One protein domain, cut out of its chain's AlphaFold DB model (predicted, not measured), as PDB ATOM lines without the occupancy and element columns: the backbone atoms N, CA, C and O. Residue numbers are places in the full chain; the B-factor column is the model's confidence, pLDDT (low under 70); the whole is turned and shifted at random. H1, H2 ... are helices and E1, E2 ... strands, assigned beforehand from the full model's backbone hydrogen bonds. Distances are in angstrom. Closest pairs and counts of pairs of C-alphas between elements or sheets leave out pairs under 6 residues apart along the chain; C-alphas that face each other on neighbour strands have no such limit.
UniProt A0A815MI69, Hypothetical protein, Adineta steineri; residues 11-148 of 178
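Overview. This is residues 11 to 148 of the 178 residues of the protein "Hypothetical protein" of Adineta steineri (UniProt A0A815MI69). A twisted wall of four strands has one long helix, H1, lying slantwise over one face; H1 covers E3 and E2 and leaves E5 uncovered. Beyond H1, away from the sheet, H3 packs on it, with H2 beside H3; past one end of the sheet, E4 and E7 make a small strand pair near the long loop of residues 40 to 64. The printed part has 138 residues, with three named helices and seven named strands in the order E1 E2 E3 E4 H1 E5 H2 H3 E6 E7. The large sheet is mixed, in the order E3 E2 E1 E5, and the class is mixed, helices and strands. The whole is compact, with a radius of gyration of the C-alphas of 16.0 A, and only just elongated, spanning 49 by 32 by 26 A.

Along the chain. Find C-alpha 11 at (-32.058, 0.248, 53.643), where E1, residues 11 to 16, begins. E2, residues 20 to 27, runs 23.3 A and E3, residues 32 to 39, runs 20.3 A. After the loop come E4, residues 65 to 68, and H1, residues 69 to 85, which runs 24.9 A from (-32.814, 17.851, 35.616). E5, residues 94 to 101, runs 20.0 A. Next come H2, residues 113 to 119, H3, residues 129 to 133, E6, residues 137 to 139, and E7, residues 141 to 143, ending at (-39.684, 24.296, 38.009).

Arrangement. Look first at E1, E2 and E3, a meander, each strand the antiparallel neighbour of the one before, in two hairpins. N 13 and O 24 are 2.8 A apart, and N 23 and O 36 are 2.8 A apart, both within hydrogen-bond range. E5 is parallel to E1 at 20 degrees, with N 14 and O 98 at 2.9 A. H1 is on this sheet at a height of 8.5 A, making two layers, a helix on one face of a sheet; on the local plane it stands at 36 degrees to E3, and the closest C-alphas of the two are Ile 38 and Ala 75, 5.9 A apart. With residues 70 to 77 alone H1 touches H3, closest at the C-alphas of Leu 73 and Leu 129, 5.7 A. H3 touches H2, closest at the C-alphas of Ser 117 and Ile 132, 6.4 A; H1 and H2 are apart. E4 and E7 are antiparallel, with N 67 and O 142 at 2.8 A. E6 pairs with no named strand, but residues 108 to 109 pair with it, antiparallel. In H1 and H3 every O i to N i+4 pair is within hydrogen-bond range; in H2 it is 0 of 3, beside 4 of 4 O i to N i+3 pairs.

Size, cuts and confidence. The two C-alphas farthest apart are those of Gln 29 and Asp 60, 51.2 A. The printed part has no cut; the links E3 to E4, 25 residues, and E5 to H2, 11 residues, are long. The mean pLDDT of the printed part is 89.2, and it is under 70 at residues 47 to 52, 112 to 115, 117 and 120 to 126.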
ATOM      1  N   TYR A  11     -31.035  -0.570  54.284       98.50
ATOM      2  CA  TYR A  11     -32.058   0.248  53.643       98.50
ATOM      3  C   TYR A  11     -31.488   1.631  53.342       98.50
ATOM      4  O   TYR A  11     -30.873   2.247  54.212       98.50
ATOM      5  N   LEU A  12     -31.691   2.115  52.118       98.69
ATOM      6  CA  LEU A  12     -31.252   3.442  51.684       98.69
ATOM      7  C   LEU A  12     -32.444   4.405  51.665       98.69
ATOM      8  O   LEU A  12     -33.421   4.184  50.948       98.69
ATOM      9  N   GLY A  13     -32.343   5.478  52.441       98.56
ATOM     10  CA  GLY A  13     -33.224   6.637  52.368       98.56
ATOM     11  C   GLY A  13     -32.577   7.748  51.548       98.56
ATOM     12  O   GLY A  13     -31.436   8.118  51.818       98.56
ATOM     13  N   LEU A  14     -33.298   8.288  50.568       98.69
ATOM     14  CA  LEU A  14     -32.869   9.431  49.762       98.69
ATOM     15  C   LEU A  14     -33.684  10.683  50.100       98.69
ATOM     16  O   LEU A  14     -34.884  10.595  50.342       98.69
ATOM     17  N   ASP A  15     -33.049  11.850  50.070       98.44
ATOM     18  CA  ASP A  15     -33.715  13.154  50.168       98.44
ATOM     19  C   ASP A  15     -33.193  14.068  49.058       98.44
ATOM     20  O   ASP A  15     -32.094  14.625  49.158       98.44
ATOM     21  N   LEU A  16     -33.969  14.174  47.974       97.50
ATOM     22  CA  LEU A  16     -33.706  15.093  46.871       97.50
ATOM     23  C   LEU A  16     -34.272  16.474  47.219       97.50
ATOM     24  O   LEU A  16     -35.387  16.828  46.832       97.50
ATOM     25  N   SER A  17     -33.496  17.244  47.971       94.94
ATOM     26  CA  SER A  17     -33.863  18.581  48.425       94.94
ATOM     27  C   SER A  17     -33.618  19.636  47.336       94.94
ATOM     28  O   SER A  17     -33.234  19.331  46.211       94.94
ATOM     29  N   THR A  18     -33.826  20.909  47.665       93.88
ATOM     30  CA  THR A  18     -33.622  22.037  46.743       93.88
ATOM     31  C   THR A  18     -32.155  22.288  46.412       93.88
ATOM     32  O   THR A  18     -31.852  22.757  45.322       93.88
ATOM     33  N   GLN A  19     -31.242  22.003  47.342       93.19
ATOM     34  CA  GLN A  19     -29.826  22.374  47.205       93.19
ATOM     35  C   GLN A  19     -28.884  21.176  47.152       93.19
ATOM     36  O   GLN A  19     -27.694  21.352  46.905       93.19
ATOM     37  N   GLN A  20     -29.384  19.978  47.444       94.88
ATOM     38  CA  GLN A  20     -28.563  18.785  47.566       94.88
ATOM     39  C   GLN A  20     -29.395  17.510  47.476       94.88
ATOM     40  O   GLN A  20     -30.578  17.503  47.825       94.88
ATOM     41  N   LEU A  21     -28.735  16.418  47.100       97.50
ATOM     42  CA  LEU A  21     -29.217  15.058  47.307       97.50
ATOM     43  C   LEU A  21     -28.513  14.466  48.526       97.50
ATOM     44  O   LEU A  21     -27.284  14.420  48.559       97.50
ATOM     45  N   LYS A  22     -29.272  13.975  49.504       98.44
ATOM     46  CA  LYS A  22     -28.723  13.209  50.632       98.44
ATOM     47  C   LYS A  22     -29.089  11.739  50.519       98.44
ATOM     48  O   LYS A  22     -30.174  11.406  50.043       98.44
ATOM     49  N   GLY A  23     -28.202  10.880  51.003       98.50
ATOM     50  CA  GLY A  23     -28.428   9.450  51.161       98.50
ATOM     51  C   GLY A  23     -28.041   8.997  52.559       98.50
ATOM     52  O   GLY A  23     -26.944   9.301  53.019       98.50
ATOM     53  N   ILE A  24     -28.921   8.251  53.221       98.38
ATOM     54  CA  ILE A  24     -28.658   7.614  54.512       98.38
ATOM     55  C   ILE A  24     -28.872   6.109  54.394       98.38
ATOM     56  O   ILE A  24     -29.896   5.655  53.886       98.38
ATOM     57  N   VAL A  25     -27.904   5.329  54.860       98.50
ATOM     58  CA  VAL A  25     -27.981   3.868  54.892       98.50
ATOM     59  C   VAL A  25     -28.166   3.433  56.332       98.50
ATOM     60  O   VAL A  25     -27.325   3.737  57.179       98.50
ATOM     61  N   ILE A  26     -29.256   2.717  56.596       98.38
ATOM     62  CA  ILE A  26     -29.597   2.190  57.919       98.38
ATOM     63  C   ILE A  26     -29.684   0.665  57.905       98.38
ATOM     64  O   ILE A  26     -29.947   0.061  56.863       98.38
ATOM     65  N   ASP A  27     -29.493   0.048  59.064       97.44
ATOM     66  CA  ASP A  27     -29.700  -1.385  59.263       97.44
ATOM     67  C   ASP A  27     -31.082  -1.727  59.849       97.44
ATOM     68  O   ASP A  27     -31.943  -0.869  60.056       97.44
ATOM     69  N   GLU A  28     -31.309  -3.012  60.120       96.62
ATOM     70  CA  GLU A  28     -32.552  -3.526  60.711       96.62
ATOM     71  C   GLU A  28     -32.798  -3.052  62.152       96.62
ATOM     72  O   GLU A  28     -33.917  -3.156  62.652       96.62
ATOM     73  N   GLN A  29     -31.771  -2.532  62.825       96.50
ATOM     74  CA  GLN A  29     -31.856  -1.932  64.155       96.50
ATOM     75  C   GLN A  29     -32.034  -0.407  64.074       96.50
ATOM     76  O   GLN A  29     -31.950   0.281  65.097       96.50
ATOM     77  N   LEU A  30     -32.301   0.121  62.870       96.31
ATOM     78  CA  LEU A  30     -32.455   1.544  62.566       96.31
ATOM     79  C   LEU A  30     -31.199   2.366  62.891       96.31
ATOM     80  O   LEU A  30     -31.295   3.565  63.153       96.31
ATOM     81  N   GLN A  31     -30.024   1.733  62.895       97.31
ATOM     82  CA  GLN A  31     -28.755   2.414  63.116       97.31
ATOM     83  C   GLN A  31     -28.185   2.908  61.793       97.31
ATOM     84  O   GLN A  31     -28.158   2.179  60.801       97.31
ATOM     85  N   THR A  32     -27.692   4.145  61.787       97.81
ATOM     86  CA  THR A  32     -27.021   4.726  60.622       97.81
ATOM     87  C   THR A  32     -25.656   4.081  60.411       97.81
ATOM     88  O   THR A  32     -24.765   4.191  61.250       97.81
ATOM     89  N   ILE A  33     -25.478   3.451  59.253       97.69
ATOM     90  CA  ILE A  33     -24.226   2.826  58.809       97.69
ATOM     91  C   ILE A  33     -23.389   3.817  57.997       97.69
ATOM     92  O   ILE A  33     -22.166   3.894  58.141       97.69
ATOM     93  N   ALA A  34     -24.048   4.592  57.138       97.94
ATOM     94  CA  ALA A  34     -23.415   5.602  56.305       97.94
ATOM     95  C   ALA A  34     -24.383   6.746  56.002       97.94
ATOM     96  O   ALA A  34     -25.597   6.557  55.958       97.94
ATOM     97  N   GLU A  35     -23.820   7.919  55.753       97.69
ATOM     98  CA  GLU A  35     -24.524   9.097  55.269       97.69
ATOM     99  C   GLU A  35     -23.638   9.771  54.221       97.69
ATOM    100  O   GLU A  35     -22.409   9.760  54.353       97.69
ATOM    101  N   GLU A  36     -24.262  10.321  53.184       97.94
ATOM    102  CA  GLU A  36     -23.629  11.212  52.219       97.94
ATOM    103  C   GLU A  36     -24.566  12.331  51.780       97.94
ATOM    104  O   GLU A  36     -25.788  12.171  51.753       97.94
ATOM    105  N   ALA A  37     -23.970  13.453  51.382       97.12
ATOM    106  CA  ALA A  37     -24.680  14.606  50.848       97.12
ATOM    107  C   ALA A  37     -23.936  15.181  49.639       97.12
ATOM    108  O   ALA A  37     -22.746  15.499  49.711       97.12
ATOM    109  N   ILE A  38     -24.644  15.329  48.522       95.50
ATOM    110  CA  ILE A  38     -24.128  15.915  47.287       95.50
ATOM    111  C   ILE A  38     -24.793  17.265  47.087       95.50
ATOM    112  O   ILE A  38     -25.959  17.340  46.698       95.50
ATOM    113  N   SER A  39     -24.045  18.332  47.360       93.62
ATOM    114  CA  SER A  39     -24.495  19.688  47.063       93.62
ATOM    115  C   SER A  39     -24.617  19.888  45.555       93.62
ATOM    116  O   SER A  39     -23.732  19.499  44.800       93.62
ATOM    117  N   PHE A  40     -25.673  20.554  45.099       92.00
ATOM    118  CA  PHE A  40     -25.875  20.861  43.678       92.00
ATOM    119  C   PHE A  40     -24.888  21.899  43.133       92.00
ATOM    120  O   PHE A  40     -24.807  22.096  41.927       92.00
ATOM    121  N   ASN A  41     -24.118  22.549  44.009       87.25
ATOM    122  CA  ASN A  41     -22.983  23.392  43.633       87.25
ATOM    123  C   ASN A  41     -21.619  22.674  43.760       87.25
ATOM    124  O   ASN A  41     -20.576  23.323  43.647       87.25
ATOM    125  N   ASP A  42     -21.608  21.364  44.041       86.81
ATOM    126  CA  ASP A  42     -20.385  20.566  44.160       86.81
ATOM    127  C   ASP A  42     -19.671  20.492  42.798       86.81
ATOM    128  O   ASP A  42     -20.278  20.291  41.747       86.81
ATOM    129  N   LYS A  43     -18.344  20.642  42.818       84.56
ATOM    130  CA  LYS A  43     -17.492  20.612  41.620       84.56
ATOM    131  C   LYS A  43     -17.415  19.233  40.960       84.56
ATOM    132  O   LYS A  43     -16.905  19.138  39.851       84.56
ATOM    133  N   SER A  44     -17.846  18.178  41.647       82.94
ATOM    134  CA  SER A  44     -17.935  16.823  41.095       82.94
ATOM    135  C   SER A  44     -19.094  16.642  40.110       82.94
ATOM    136  O   SER A  44     -19.071  15.686  39.342       82.94
ATOM    137  N   LEU A  45     -20.069  17.556  40.097       85.25
ATOM    138  CA  LEU A  45     -21.159  17.571  39.122       85.25
ATOM    139  C   LEU A  45     -20.677  18.235  37.829       85.25
ATOM    140  O   LEU A  45     -20.162  19.350  37.876       85.25
ATOM    141  N   LEU A  46     -20.829  17.557  36.689       73.31
ATOM    142  CA  LEU A  46     -20.391  18.040  35.372       73.31
ATOM    143  C   LEU A  46     -21.222  19.249  34.908       73.31
ATOM    144  O   LEU A  46     -20.718  20.135  34.213       73.31
ATOM    145  N   THR A  47     -22.486  19.324  35.330       66.94
ATOM    146  CA  THR A  47     -23.385  20.447  35.076       66.94
ATOM    147  C   THR A  47     -23.070  21.594  36.044       66.94
ATOM    148  O   THR A  47     -23.772  21.844  37.020       66.94
ATOM    149  N   HIS A  48     -22.013  22.355  35.756       60.81
ATOM    150  CA  HIS A  48     -21.547  23.491  36.571       60.81
ATOM    151  C   HIS A  48     -22.429  24.761  36.498       60.81
ATOM    152  O   HIS A  48     -21.941  25.874  36.704       60.81
ATOM    153  N   HIS A  49     -23.715  24.641  36.157       58.44
ATOM    154  CA  HIS A  49     -24.545  25.790  35.763       58.44
ATOM    155  C   HIS A  49     -25.598  26.227  36.780       58.44
ATOM    156  O   HIS A  49     -26.263  27.241  36.565       58.44
ATOM    157  N   VAL A  50     -25.731  25.529  37.905       63.75
ATOM    158  CA  VAL A  50     -26.580  25.999  39.002       63.75
ATOM    159  C   VAL A  50     -25.832  27.066  39.800       63.75
ATOM    160  O   VAL A  50     -24.681  26.876  40.192       63.75
ATOM    161  N   GLN A  51     -26.479  28.221  40.003       65.50
ATOM    162  CA  GLN A  51     -25.969  29.312  40.846       65.50
ATOM    163  C   GLN A  51     -25.606  28.766  42.244       65.50
ATOM    164  O   GLN A  51     -26.106  27.699  42.608       65.50
ATOM    165  N   PRO A  52     -24.791  29.460  43.070       67.19
ATOM    166  CA  PRO A  52     -24.296  28.941  44.357       67.19
ATOM    167  C   PRO A  52     -25.353  28.327  45.292       67.19
ATOM    168  O   PRO A  52     -24.991  27.557  46.176       67.19
ATOM    169  N   ASN A  53     -26.637  28.626  45.083       77.88
ATOM    170  CA  ASN A  53     -27.757  28.159  45.889       77.88
ATOM    171  C   ASN A  53     -28.430  26.859  45.392       77.88
ATOM    172  O   ASN A  53     -29.377  26.424  46.041       77.88
ATOM    173  N   GLY A  54     -27.990  26.245  44.284       82.44
ATOM    174  CA  GLY A  54     -28.522  24.960  43.786       82.44
ATOM    175  C   GLY A  54     -29.744  25.051  42.856       82.44
ATOM    176  O   GLY A  54     -30.354  24.034  42.531       82.44
ATOM    177  N   PHE A  55     -30.092  26.254  42.401       90.75
ATOM    178  CA  PHE A  55     -31.179  26.520  41.452       90.75
ATOM    179  C   PHE A  55     -30.825  27.702  40.535       90.75
ATOM    180  O   PHE A  55     -29.833  28.404  40.743       90.75
ATOM    181  N   ILE A  56     -31.628  27.904  39.499       92.06
ATOM    182  CA  ILE A  56     -31.528  28.967  38.505       92.06
ATOM    183  C   ILE A  56     -32.724  29.895  38.697       92.06
ATOM    184  O   ILE A  56     -33.870  29.457  38.684       92.06
ATOM    185  N   VAL A  57     -32.441  31.186  38.863       93.56
ATOM    186  CA  VAL A  57     -33.449  32.249  38.779       93.56
ATOM    187  C   VAL A  57     -33.422  32.791  37.359       93.56
ATOM    188  O   VAL A  57     -32.349  33.180  36.878       93.56
ATOM    189  N   ASP A  58     -34.577  32.822  36.702       92.62
ATOM    190  CA  ASP A  58     -34.679  33.312  35.333       92.62
ATOM    191  C   ASP A  58     -34.207  34.777  35.219       92.62
ATOM    192  O   ASP A  58     -34.229  35.584  36.166       92.62
ATOM    193  N   LYS A  59     -33.646  35.122  34.057       92.75
ATOM    194  CA  LYS A  59     -33.049  36.443  33.846       92.75
ATOM    195  C   LYS A  59     -34.111  37.521  33.671       92.75
ATOM    196  O   LYS A  59     -33.892  38.614  34.202       92.75
ATOM    197  N   ASP A  60     -35.217  37.178  33.027       95.31
ATOM    198  CA  ASP A  60     -36.278  38.079  32.597       95.31
ATOM    199  C   ASP A  60     -37.452  38.084  33.593       95.31
ATOM    200  O   ASP A  60     -37.998  39.151  33.873       95.31
ATOM    201  N   ASP A  61     -37.771  36.943  34.219       95.19
ATOM    202  CA  ASP A  61     -38.763  36.850  35.301       95.19
ATOM    203  C   ASP A  61     -38.170  36.269  36.590       95.19
ATOM    204  O   ASP A  61     -38.028  35.062  36.757       95.19
ATOM    205  N   LYS A  62     -37.892  37.122  37.583       95.00
ATOM    206  CA  LYS A  62     -37.308  36.695  38.870       95.00
ATOM    207  C   LYS A  62     -38.191  35.764  39.702       95.00
ATOM    208  O   LYS A  62     -37.708  35.233  40.699       95.00
ATOM    209  N   ARG A  63     -39.453  35.580  39.316       96.12
ATOM    210  CA  ARG A  63     -40.374  34.628  39.937       96.12
ATOM    211  C   ARG A  63     -40.214  33.215  39.381       96.12
ATOM    212  O   ARG A  63     -40.591  32.272  40.066       96.12
ATOM    213  N   CYS A  64     -39.663  33.068  38.174       95.94
ATOM    214  CA  CYS A  64     -39.415  31.774  37.552       95.94
ATOM    215  C   CYS A  64     -38.130  31.170  38.131       95.94
ATOM    216  O   CYS A  64     -37.034  31.730  37.983       95.94
ATOM    217  N   ILE A  65     -38.271  30.044  38.832       95.44
ATOM    218  CA  ILE A  65     -37.173  29.390  39.544       95.44
ATOM    219  C   ILE A  65     -37.144  27.912  39.178       95.44
ATOM    220  O   ILE A  65     -38.109  27.175  39.365       95.44
ATOM    221  N   THR A  66     -35.996  27.468  38.673       94.75
ATOM    222  CA  THR A  66     -35.834  26.128  38.106       94.75
ATOM    223  C   THR A  66     -34.549  25.451  38.568       94.75
ATOM    224  O   THR A  66     -33.615  26.104  39.024       94.75
ATOM    225  N   THR A  67     -34.465  24.134  38.413       93.88
ATOM    226  CA  THR A  67     -33.211  23.381  38.515       93.88
ATOM    227  C   THR A  67     -33.075  22.483  37.282       93.88
ATOM    228  O   THR A  67     -34.038  21.786  36.941       93.88
ATOM    229  N   PRO A  68     -31.913  22.454  36.601       93.19
ATOM    230  CA  PRO A  68     -31.695  21.538  35.488       93.19
ATOM    231  C   PRO A  68     -31.809  20.085  35.955       93.19
ATOM    232  O   PRO A  68     -31.133  19.680  36.899       93.19
ATOM    233  N   VAL A  69     -32.605  19.269  35.263       93.31
ATOM    234  CA  VAL A  69     -32.814  17.851  35.616       93.31
ATOM    235  C   VAL A  69     -31.511  17.045  35.658       93.31
ATOM    236  O   VAL A  69     -31.379  16.109  36.446       93.31
ATOM    237  N   PHE A  70     -30.516  17.432  34.856       91.62
ATOM    238  CA  PHE A  70     -29.209  16.775  34.805       91.62
ATOM    239  C   PHE A  70     -28.436  16.871  36.123       91.62
ATOM    240  O   PHE A  70     -27.756  15.916  36.481       91.62
ATOM    241  N   VAL A  71     -28.628  17.944  36.897       92.62
ATOM    242  CA  VAL A  71     -28.033  18.092  38.235       92.62
ATOM    243  C   VAL A  71     -28.497  16.964  39.157       92.62
ATOM    244  O   VAL A  71     -27.701  16.414  39.912       92.62
ATOM    245  N   PHE A  72     -29.773  16.572  39.073       93.94
ATOM    246  CA  PHE A  72     -30.309  15.473  39.875       93.94
ATOM    247  C   PHE A  72     -29.722  14.123  39.456       93.94
ATOM    248  O   PHE A  72     -29.397  13.312  40.318       93.94
ATOM    249  N   LEU A  73     -29.564  13.888  38.149       92.88
ATOM    250  CA  LEU A  73     -28.981  12.648  37.627       92.88
ATOM    251  C   LEU A  73     -27.515  12.496  38.040       92.88
ATOM    252  O   LEU A  73     -27.134  11.462  38.580       92.88
ATOM    253  N   GLU A  74     -26.720  13.548  37.856       93.12
ATOM    254  CA  GLU A  74     -25.313  13.562  38.255       93.12
ATOM    255  C   GLU A  74     -25.156  13.408  39.771       93.12
ATOM    256  O   GLU A  74     -24.290  12.668  40.231       93.12
ATOM    257  N   ALA A  75     -26.019  14.051  40.567       94.56
ATOM    258  CA  ALA A  75     -25.981  13.909  42.017       94.56
ATOM    259  C   ALA A  75     -26.252  12.464  42.464       94.56
ATOM    260  O   ALA A  75     -25.623  12.008  43.417       94.56
ATOM    261  N   ILE A  76     -27.138  11.732  41.774       95.19
ATOM    262  CA  ILE A  76     -27.372  10.304  42.031       95.19
ATOM    263  C   ILE A  76     -26.102   9.498  41.734       95.19
ATOM    264  O   ILE A  76     -25.666   8.736  42.597       95.19
ATOM    265  N   ASP A  77     -25.482   9.693  40.566       92.88
ATOM    266  CA  ASP A  77     -24.246   8.988  40.197       92.88
ATOM    267  C   ASP A  77     -23.134   9.225  41.232       92.88
ATOM    268  O   ASP A  77     -22.530   8.278  41.746       92.88
ATOM    269  N   VAL A  78     -22.909  10.488  41.608       94.69
ATOM    270  CA  VAL A  78     -21.888  10.862  42.594       94.69
ATOM    271  C   VAL A  78     -22.219  10.311  43.984       94.69
ATOM    272  O   VAL A  78     -21.312   9.846  44.675       94.69
ATOM    273  N   LEU A  79     -23.488  10.317  44.408       96.75
ATOM    274  CA  LEU A  79     -23.902   9.767  45.703       96.75
ATOM    275  C   LEU A  79     -23.559   8.277  45.803       96.75
ATOM    276  O   LEU A  79     -22.929   7.857  46.774       96.75
ATOM    277  N   PHE A  80     -23.941   7.480  44.801       95.12
ATOM    278  CA  PHE A  80     -23.659   6.043  44.802       95.12
ATOM    279  C   PHE A  80     -22.161   5.752  44.710       95.12
ATOM    280  O   PHE A  80     -21.680   4.855  45.406       95.12
ATOM    281  N   GLN A  81     -21.414   6.536  43.927       93.94
ATOM    282  CA  GLN A  81     -19.960   6.425  43.863       93.94
ATOM    283  C   GLN A  81     -19.319   6.703  45.233       93.94
ATOM    284  O   GLN A  81     -18.545   5.880  45.724       93.94
ATOM    285  N   LYS A  82     -19.685   7.806  45.903       95.88
ATOM    286  CA  LYS A  82     -19.154   8.142  47.237       95.88
ATOM    287  C   LYS A  82     -19.521   7.080  48.276       95.88
ATOM    288  O   LYS A  82     -18.634   6.617  48.990       95.88
ATOM    289  N   LEU A  83     -20.777   6.622  48.318       96.44
ATOM    290  CA  LEU A  83     -21.206   5.548  49.224       96.44
ATOM    291  C   LEU A  83     -20.405   4.255  49.006       96.44
ATOM    292  O   LEU A  83     -19.947   3.644  49.972       96.44
ATOM    293  N   HIS A  84     -20.188   3.857  47.749       94.62
ATOM    294  CA  HIS A  84     -19.365   2.697  47.406       94.62
ATOM    295  C   HIS A  84     -17.904   2.857  47.855       94.62
ATOM    296  O   HIS A  84     -17.272   1.893  48.307       94.62
ATOM    297  N   ASP A  85     -17.345   4.057  47.726       95.50
ATOM    298  CA  ASP A  85     -15.939   4.331  48.027       95.50
ATOM    299  C   ASP A  85     -15.650   4.433  49.526       95.50
ATOM    300  O   ASP A  85     -14.516   4.197  49.937       95.50
ATOM    301  N   GLN A  86     -16.669   4.655  50.364       93.88
ATOM    302  CA  GLN A  86     -16.517   4.602  51.823       93.88
ATOM    303  C   GLN A  86     -16.114   3.213  52.350       93.88
ATOM    304  O   GLN A  86     -15.597   3.122  53.463       93.88
ATOM    305  N   LYS A  87     -16.384   2.127  51.606       93.56
ATOM    306  CA  LYS A  87     -16.101   0.726  52.004       93.56
ATOM    307  C   LYS A  87     -16.638   0.322  53.390       93.56
ATOM    308  O   LYS A  87     -16.127  -0.616  53.996       93.56
ATOM    309  N   LYS A  88     -17.680   1.000  53.888       93.69
ATOM    310  CA  LYS A  88     -18.318   0.699  55.186       93.69
ATOM    311  C   LYS A  88     -19.276  -0.492  55.130       93.69
ATOM    312  O   LYS A  88     -19.506  -1.137  56.144       93.69
ATOM    313  N   PHE A  89     -19.840  -0.768  53.958       94.12
ATOM    314  CA  PHE A  89     -20.791  -1.847  53.719       94.12
ATOM    315  C   PHE A  89     -20.749  -2.264  52.242       94.12
ATOM    316  O   PHE A  89     -20.164  -1.568  51.410       94.12
ATOM    317  N   ASP A  90     -21.357  -3.405  51.920       94.00
ATOM    318  CA  ASP A  90     -21.554  -3.844  50.537       94.00
ATOM    319  C   ASP A  90     -22.890  -3.299  50.007       94.00
ATOM    320  O   ASP A  90     -23.934  -3.532  50.617       94.00
ATOM    321  N   LEU A  91     -22.874  -2.592  48.870       93.06
ATOM    322  CA  LEU A  91     -24.093  -2.099  48.215       93.06
ATOM    323  C   LEU A  91     -25.077  -3.236  47.888       93.06
ATOM    324  O   LEU A  91     -26.282  -2.998  47.863       93.06
ATOM    325  N   SER A  92     -24.590  -4.467  47.682       94.25
ATOM    326  CA  SER A  92     -25.437  -5.641  47.437       94.25
ATOM    327  C   SER A  92     -26.340  -6.008  48.625       94.25
ATOM    328  O   SER A  92     -27.344  -6.695  48.443       94.25
ATOM    329  N   ASN A  93     -26.033  -5.496  49.823       96.19
ATOM    330  CA  ASN A  93     -26.838  -5.680  51.028       96.19
ATOM    331  C   ASN A  93     -28.008  -4.687  51.146       96.19
ATOM    332  O   ASN A  93     -28.825  -4.827  52.060       96.19
ATOM    333  N   ILE A  94     -28.106  -3.678  50.267       97.06
ATOM    334  CA  ILE A  94     -29.266  -2.780  50.226       97.06
ATOM    335  C   ILE A  94     -30.457  -3.557  49.659       97.06
ATOM    336  O   ILE A  94     -30.538  -3.819  48.461       97.06
ATOM    337  N   VAL A  95     -31.401  -3.910  50.530       97.62
ATOM    338  CA  VAL A  95     -32.602  -4.684  50.171       97.62
ATOM    339  C   VAL A  95     -33.829  -3.807  49.921       97.62
ATOM    340  O   VAL A  95     -34.840  -4.292  49.418       97.62
ATOM    341  N   GLY A  96     -33.756  -2.519  50.261       97.88
ATOM    342  CA  GLY A  96     -34.830  -1.560  50.034       97.88
ATOM    343  C   GLY A  96     -34.305  -0.142  49.856       97.88
ATOM    344  O   GLY A  96     -33.372   0.279  50.540       97.88
ATOM    345  N   ILE A  97     -34.926   0.595  48.937       98.25
ATOM    346  CA  ILE A  97     -34.642   2.006  48.682       98.25
ATOM    347  C   ILE A  97     -35.967   2.758  48.729       98.25
ATOM    348  O   ILE A  97     -36.949   2.338  48.118       98.25
ATOM    349  N   SER A  98     -35.990   3.867  49.453       98.31
ATOM    350  CA  SER A  98     -37.090   4.825  49.445       98.31
ATOM    351  C   SER A  98     -36.516   6.233  49.546       98.31
ATOM    352  O   SER A  98     -35.319   6.418  49.767       98.31
ATOM    353  N   GLY A  99     -37.355   7.244  49.391       97.31
ATOM    354  CA  GLY A  99     -36.910   8.608  49.587       97.31
ATOM    355  C   GLY A  99     -38.021   9.630  49.509       97.31
ATOM    356  O   GLY A  99     -39.179   9.316  49.235       97.31
ATOM    357  N   CYS A 100     -37.630  10.871  49.740       97.62
ATOM    358  CA  CYS A 100     -38.420  12.054  49.482       97.62
ATOM    359  C   CYS A 100     -37.751  12.902  48.395       97.62
ATOM    360  O   CYS A 100     -36.550  12.821  48.140       97.62
ATOM    361  N   GLY A 101     -38.566  13.719  47.742       96.50
ATOM    362  CA  GLY A 101     -38.098  14.805  46.899       96.50
ATOM    363  C   GLY A 101     -38.753  16.101  47.340       96.50
ATOM    364  O   GLY A 101     -39.821  16.083  47.962       96.50
ATOM    365  N   GLN A 102     -38.119  17.222  47.010       95.19
ATOM    366  CA  GLN A 102     -38.720  18.536  47.174       95.19
ATOM    367  C   GLN A 102     -40.113  18.547  46.539       95.19
ATOM    368  O   GLN A 102     -40.316  18.076  45.417       95.19
ATOM    369  N   GLN A 103     -41.095  19.033  47.294       94.94
ATOM    370  CA  GLN A 103     -42.481  19.022  46.849       94.94
ATOM    371  C   GLN A 103     -42.673  19.987  45.675       94.94
ATOM    372  O   GLN A 103     -41.874  20.896  45.477       94.94
ATOM    373  N   HIS A 104     -43.744  19.795  44.904       94.25
ATOM    374  CA  HIS A 104     -44.183  20.678  43.811       94.25
ATOM    375  C   HIS A 104     -43.263  20.778  42.586       94.25
ATOM    376  O   HIS A 104     -43.760  21.097  41.510       94.25
ATOM    377  N   GLY A 105     -41.982  20.419  42.701       94.88
ATOM    378  CA  GLY A 105     -41.104  20.289  41.548       94.88
ATOM    379  C   GLY A 105     -41.610  19.231  40.566       94.88
ATOM    380  O   GLY A 105     -42.151  18.195  40.964       94.88
ATOM    381  N   SER A 106     -41.442  19.492  39.271       96.00
ATOM    382  CA  SER A 106     -41.929  18.604  38.211       96.00
ATOM    383  C   SER A 106     -40.885  18.393  37.119       96.00
ATOM    384  O   SER A 106     -40.175  19.314  36.731       96.00
ATOM    385  N   VAL A 107     -40.788  17.157  36.624       94.75
ATOM    386  CA  VAL A 107     -39.851  16.747  35.568       94.75
ATOM    387  C   VAL A 107     -40.639  16.298  34.345       94.75
ATOM    388  O   VAL A 107     -41.595  15.529  34.461       94.75
ATOM    389  N   TYR A 108     -40.219  16.750  33.164       93.56
ATOM    390  CA  TYR A 108     -40.960  16.554  31.920       93.56
ATOM    391  C   TYR A 108     -40.207  15.613  30.983       93.56
ATOM    392  O   TYR A 108     -39.160  15.951  30.432       93.56
ATOM    393  N   TRP A 109     -40.766  14.427  30.781       92.00
ATOM    394  CA  TRP A 109     -40.251  13.422  29.852       92.00
ATOM    395  C   TRP A 109     -40.762  13.700  28.430       92.00
ATOM    396  O   TRP A 109     -41.885  14.181  28.268       92.00
ATOM    397  N   LYS A 110     -39.960  13.422  27.393       88.19
ATOM    398  CA  LYS A 110     -40.377  13.611  25.987       88.19
ATOM    399  C   LYS A 110     -41.467  12.629  25.584       88.19
ATOM    400  O   LYS A 110     -42.561  13.049  25.218       88.19
ATOM    401  N   THR A 111     -41.182  11.332  25.637       80.38
ATOM    402  CA  THR A 111     -42.139  10.272  25.314       80.38
ATOM    403  C   THR A 111     -41.877   9.023  26.167       80.38
ATOM    404  O   THR A 111     -40.981   8.972  27.010       80.38
ATOM    405  N   LYS A 112     -42.695   7.981  25.982       67.56
ATOM    406  CA  LYS A 112     -42.535   6.704  26.694       67.56
ATOM    407  C   LYS A 112     -41.338   5.893  26.179       67.56
ATOM    408  O   LYS A 112     -40.811   5.066  26.918       67.56
ATOM    409  N   THR A 113     -40.921   6.109  24.930       62.75
ATOM    410  CA  THR A 113     -39.839   5.340  24.302       62.75
ATOM    411  C   THR A 113     -38.459   5.671  24.859       62.75
ATOM    412  O   THR A 113     -37.593   4.809  24.817       62.75
ATOM    413  N   GLU A 114     -38.231   6.842  25.458       65.00
ATOM    414  CA  GLU A 114     -36.924   7.148  26.057       65.00
ATOM    415  C   GLU A 114     -36.668   6.403  27.381       65.00
ATOM    416  O   GLU A 114     -35.515   6.225  27.770       65.00
ATOM    417  N   LEU A 115     -37.702   5.834  28.018       66.25
ATOM    418  CA  LEU A 115     -37.512   4.864  29.107       66.25
ATOM    419  C   LEU A 115     -36.924   3.531  28.607       66.25
ATOM    420  O   LEU A 115     -36.393   2.762  29.406       66.25
ATOM    421  N   GLU A 116     -36.974   3.241  27.301       70.56
ATOM    422  CA  GLU A 116     -36.300   2.068  26.727       70.56
ATOM    423  C   GLU A 116     -34.771   2.200  26.803       70.56
ATOM    424  O   GLU A 116     -34.079   1.189  26.927       70.56
ATOM    425  N   SER A 117     -34.231   3.429  26.824       69.81
ATOM    426  CA  SER A 117     -32.798   3.679  27.049       69.81
ATOM    427  C   SER A 117     -32.330   3.129  28.401       69.81
ATOM    428  O   SER A 117     -31.213   2.630  28.502       69.81
ATOM    429  N   LEU A 118     -33.205   3.127  29.417       72.12
ATOM    430  CA  LEU A 118     -32.930   2.506  30.718       72.12
ATOM    431  C   LEU A 118     -32.976   0.974  30.670       72.12
ATOM    432  O   LEU A 118     -32.291   0.319  31.451       72.12
ATOM    433  N   LYS A 119     -33.756   0.376  29.761       72.44
ATOM    434  CA  LYS A 119     -33.855  -1.091  29.648       72.44
ATOM    435  C   LYS A 119     -32.620  -1.721  29.017       72.44
ATOM    436  O   LYS A 119     -32.276  -2.847  29.357       72.44
ATOM    437  N   ASN A 120     -31.946  -0.990  28.134       64.88
ATOM    438  CA  ASN A 120     -30.721  -1.439  27.471       64.88
ATOM    439  C   ASN A 120     -29.450  -1.064  28.252       64.88
ATOM    440  O   ASN A 120     -28.366  -0.986  27.670       64.88
ATOM    441  N   PHE A 121     -29.570  -0.827  29.565       67.69
ATOM    442  CA  PHE A 121     -28.439  -0.506  30.425       67.69
ATOM    443  C   PHE A 121     -27.418  -1.653  30.420       67.69
ATOM    444  O   PHE A 121     -27.670  -2.750  30.926       67.69
ATOM    445  N   ASN A 122     -26.250  -1.397  29.833       66.50
ATOM    446  CA  ASN A 122     -25.154  -2.352  29.800       66.50
ATOM    447  C   ASN A 122     -24.283  -2.173  31.050       66.50
ATOM    448  O   ASN A 122     -23.526  -1.212  31.137       66.50
ATOM    449  N   LYS A 123     -24.350  -3.137  31.976       65.00
ATOM    450  CA  LYS A 123     -23.553  -3.159  33.216       65.00
ATOM    451  C   LYS A 123     -22.035  -3.146  32.988       65.00
ATOM    452  O   LYS A 123     -21.301  -2.811  33.907       65.00
ATOM    453  N   GLU A 124     -21.564  -3.524  31.799       63.72
ATOM    454  CA  GLU A 124     -20.137  -3.541  31.453       63.72
ATOM    455  C   GLU A 124     -19.609  -2.169  31.012       63.72
ATOM    456  O   GLU A 124     -18.397  -1.979  30.917       63.72
ATOM    457  N   LYS A 125     -20.494  -1.200  30.743       64.56
ATOM    458  CA  LYS A 125     -20.103   0.180  30.453       64.56
ATOM    459  C   LYS A 125     -20.435   1.058  31.653       64.56
ATOM    460  O   LYS A 125     -21.598   1.180  32.024       64.56
ATOM    461  N   THR A 126     -19.426   1.713  32.217       64.19
ATOM    462  CA  THR A 126     -19.612   2.789  33.198       64.19
ATOM    463  C   THR A 126     -20.178   4.013  32.481       64.19
ATOM    464  O   THR A 126     -19.430   4.887  32.052       64.19
ATOM    465  N   LEU A 127     -21.489   4.028  32.254       73.69
ATOM    466  CA  LEU A 127     -22.201   5.183  31.713       73.69
ATOM    467  C   LEU A 127     -22.873   5.920  32.864       73.69
ATOM    468  O   LEU A 127     -23.544   5.289  33.681       73.69
ATOM    469  N   LEU A 128     -22.695   7.240  32.909       85.56
ATOM    470  CA  LEU A 128     -23.419   8.093  33.842       85.56
ATOM    471  C   LEU A 128     -24.896   8.142  33.436       85.56
ATOM    472  O   LEU A 128     -25.238   8.024  32.252       85.56
ATOM    473  N   LEU A 129     -25.788   8.361  34.398       88.62
ATOM    474  CA  LEU A 129     -27.218   8.521  34.132       88.62
ATOM    475  C   LEU A 129     -27.480   9.658  33.144       88.62
ATOM    476  O   LEU A 129     -28.363   9.535  32.294       88.62
ATOM    477  N   VAL A 130     -26.693  10.736  33.213       86.25
ATOM    478  CA  VAL A 130     -26.786  11.848  32.259       86.25
ATOM    479  C   VAL A 130     -26.493  11.399  30.823       86.25
ATOM    480  O   VAL A 130     -27.249  11.756  29.922       86.25
ATOM    481  N   ASP A 131     -25.500  10.534  30.598       84.75
ATOM    482  CA  ASP A 131     -25.149  10.047  29.255       84.75
ATOM    483  C   ASP A 131     -26.284   9.225  28.636       84.75
ATOM    484  O   ASP A 131     -26.552   9.310  27.433       84.75
ATOM    485  N   ILE A 132     -26.969   8.445  29.477       85.69
ATOM    486  CA  ILE A 132     -28.076   7.565  29.089       85.69
ATOM    487  C   ILE A 132     -29.355   8.367  28.840       85.69
ATOM    488  O   ILE A 132     -30.111   8.060  27.916       85.69
ATOM    489  N   LEU A 133     -29.617   9.378  29.671       87.44
ATOM    490  CA  LEU A 133     -30.907  10.059  29.731       87.44
ATOM    491  C   LEU A 133     -30.918  11.463  29.117       87.44
ATOM    492  O   LEU A 133     -31.997  12.047  29.035       87.44
ATOM    493  N   GLN A 134     -29.791  11.994  28.639       84.25
ATOM    494  CA  GLN A 134     -29.670  13.360  28.098       84.25
ATOM    495  C   GLN A 134     -30.764  13.753  27.091       84.25
ATOM    496  O   GLN A 134     -31.225  14.892  27.074       84.25
ATOM    497  N   SER A 135     -31.221  12.817  26.256       86.44
ATOM    498  CA  SER A 135     -32.230  13.078  25.224       86.44
ATOM    499  C   SER A 135     -33.672  12.859  25.695       86.44
ATOM    500  O   SER A 135     -34.586  13.158  24.924       86.44
ATOM    501  N   SER A 136     -33.880  12.403  26.935       89.19
ATOM    502  CA  SER A 136     -35.159  11.888  27.454       89.19
ATOM    503  C   SER A 136     -36.119  12.955  27.976       89.19
ATOM    504  O   SER A 136     -37.300  12.669  28.176       89.19
ATOM    505  N   PHE A 137     -35.645  14.186  28.182       90.75
ATOM    506  CA  PHE A 137     -36.422  15.253  28.818       90.75
ATOM    507  C   PHE A 137     -36.859  16.315  27.813       90.75
ATOM    508  O   PHE A 137     -36.058  16.793  27.009       90.75
ATOM    509  N   SER A 138     -38.145  16.674  27.831       93.00
ATOM    510  CA  SER A 138     -38.712  17.731  26.980       93.00
ATOM    511  C   SER A 138     -38.424  19.126  27.528       93.00
ATOM    512  O   SER A 138     -38.402  20.087  26.761       93.00
ATOM    513  N   ARG A 139     -38.151  19.223  28.832       92.81
ATOM    514  CA  ARG A 139     -37.723  20.440  29.520       92.81
ATOM    515  C   ARG A 139     -36.524  20.111  30.404       92.81
ATOM    516  O   ARG A 139     -36.618  19.220  31.243       92.81
ATOM    517  N   ILE A 140     -35.412  20.816  30.196       92.38
ATOM    518  CA  ILE A 140     -34.195  20.634  31.000       92.38
ATOM    519  C   ILE A 140     -34.345  21.348  32.343       92.38
ATOM    520  O   ILE A 140     -34.218  20.715  33.388       92.38
ATOM    521  N   ASP A 141     -34.683  22.636  32.308       93.44
ATOM    522  CA  ASP A 141     -34.861  23.473  33.494       93.44
ATOM    523  C   ASP A 141     -36.240  23.239  34.112       93.44
ATOM    524  O   ASP A 141     -37.253  23.764  33.642       93.44
ATOM    525  N   CYS A 142     -36.288  22.403  35.144       94.00
ATOM    526  CA  CYS A 142     -37.517  21.972  35.801       94.00
ATOM    527  C   CYS A 142     -37.937  22.981  36.881       94.00
ATOM    528  O   CYS A 142     -37.082  23.347  37.687       94.00
ATOM    529  N   PRO A 143     -39.209  23.425  36.940       96.06
ATOM    530  CA  PRO A 143     -39.684  24.296  38.009       96.06
ATOM    531  C   PRO A 143     -39.589  23.568  39.351       96.06
ATOM    532  O   PRO A 143     -39.746  22.344  39.430       96.06
ATOM    533  N   ILE A 144     -39.307  24.334  40.397       95.25
ATOM    534  CA  ILE A 144     -39.202  23.854  41.777       95.25
ATOM    535  C   ILE A 144     -40.165  24.632  42.671       95.25
ATOM    536  O   ILE A 144     -40.717  25.640  42.257       95.25
ATOM    537  N   TRP A 145     -40.332  24.208  43.925       95.19
ATOM    538  CA  TRP A 145     -41.320  24.785  44.852       95.19
ATOM    539  C   TRP A 145     -41.238  26.305  45.070       95.19
ATOM    540  O   TRP A 145     -42.186  26.887  45.587       95.19
ATOM    541  N   MET A 146     -40.100  26.929  44.747       94.94
ATOM    542  CA  MET A 146     -39.893  28.373  44.875       94.94
ATOM    543  C   MET A 146     -40.423  29.167  43.673       94.94
ATOM    544  O   MET A 146     -40.407  30.397  43.726       94.94
ATOM    545  N   ASP A 147     -40.842  28.502  42.593       96.31
ATOM    546  CA  ASP A 147     -41.427  29.180  41.440       96.31
ATOM    547  C   ASP A 147     -42.708  29.914  41.857       96.31
ATOM    548  O   ASP A 147     -43.568  29.380  42.550       96.31
ATOM    549  N   SER A 148     -42.805  31.180  41.472       97.06
ATOM    550  CA  SER A 148     -43.953  32.043  41.754       97.06
ATOM    551  C   SER A 148     -44.457  32.752  40.494       97.06
ATOM    552  O   SER A 148     -45.069  33.821  40.561       97.06
TER     553      SER A 148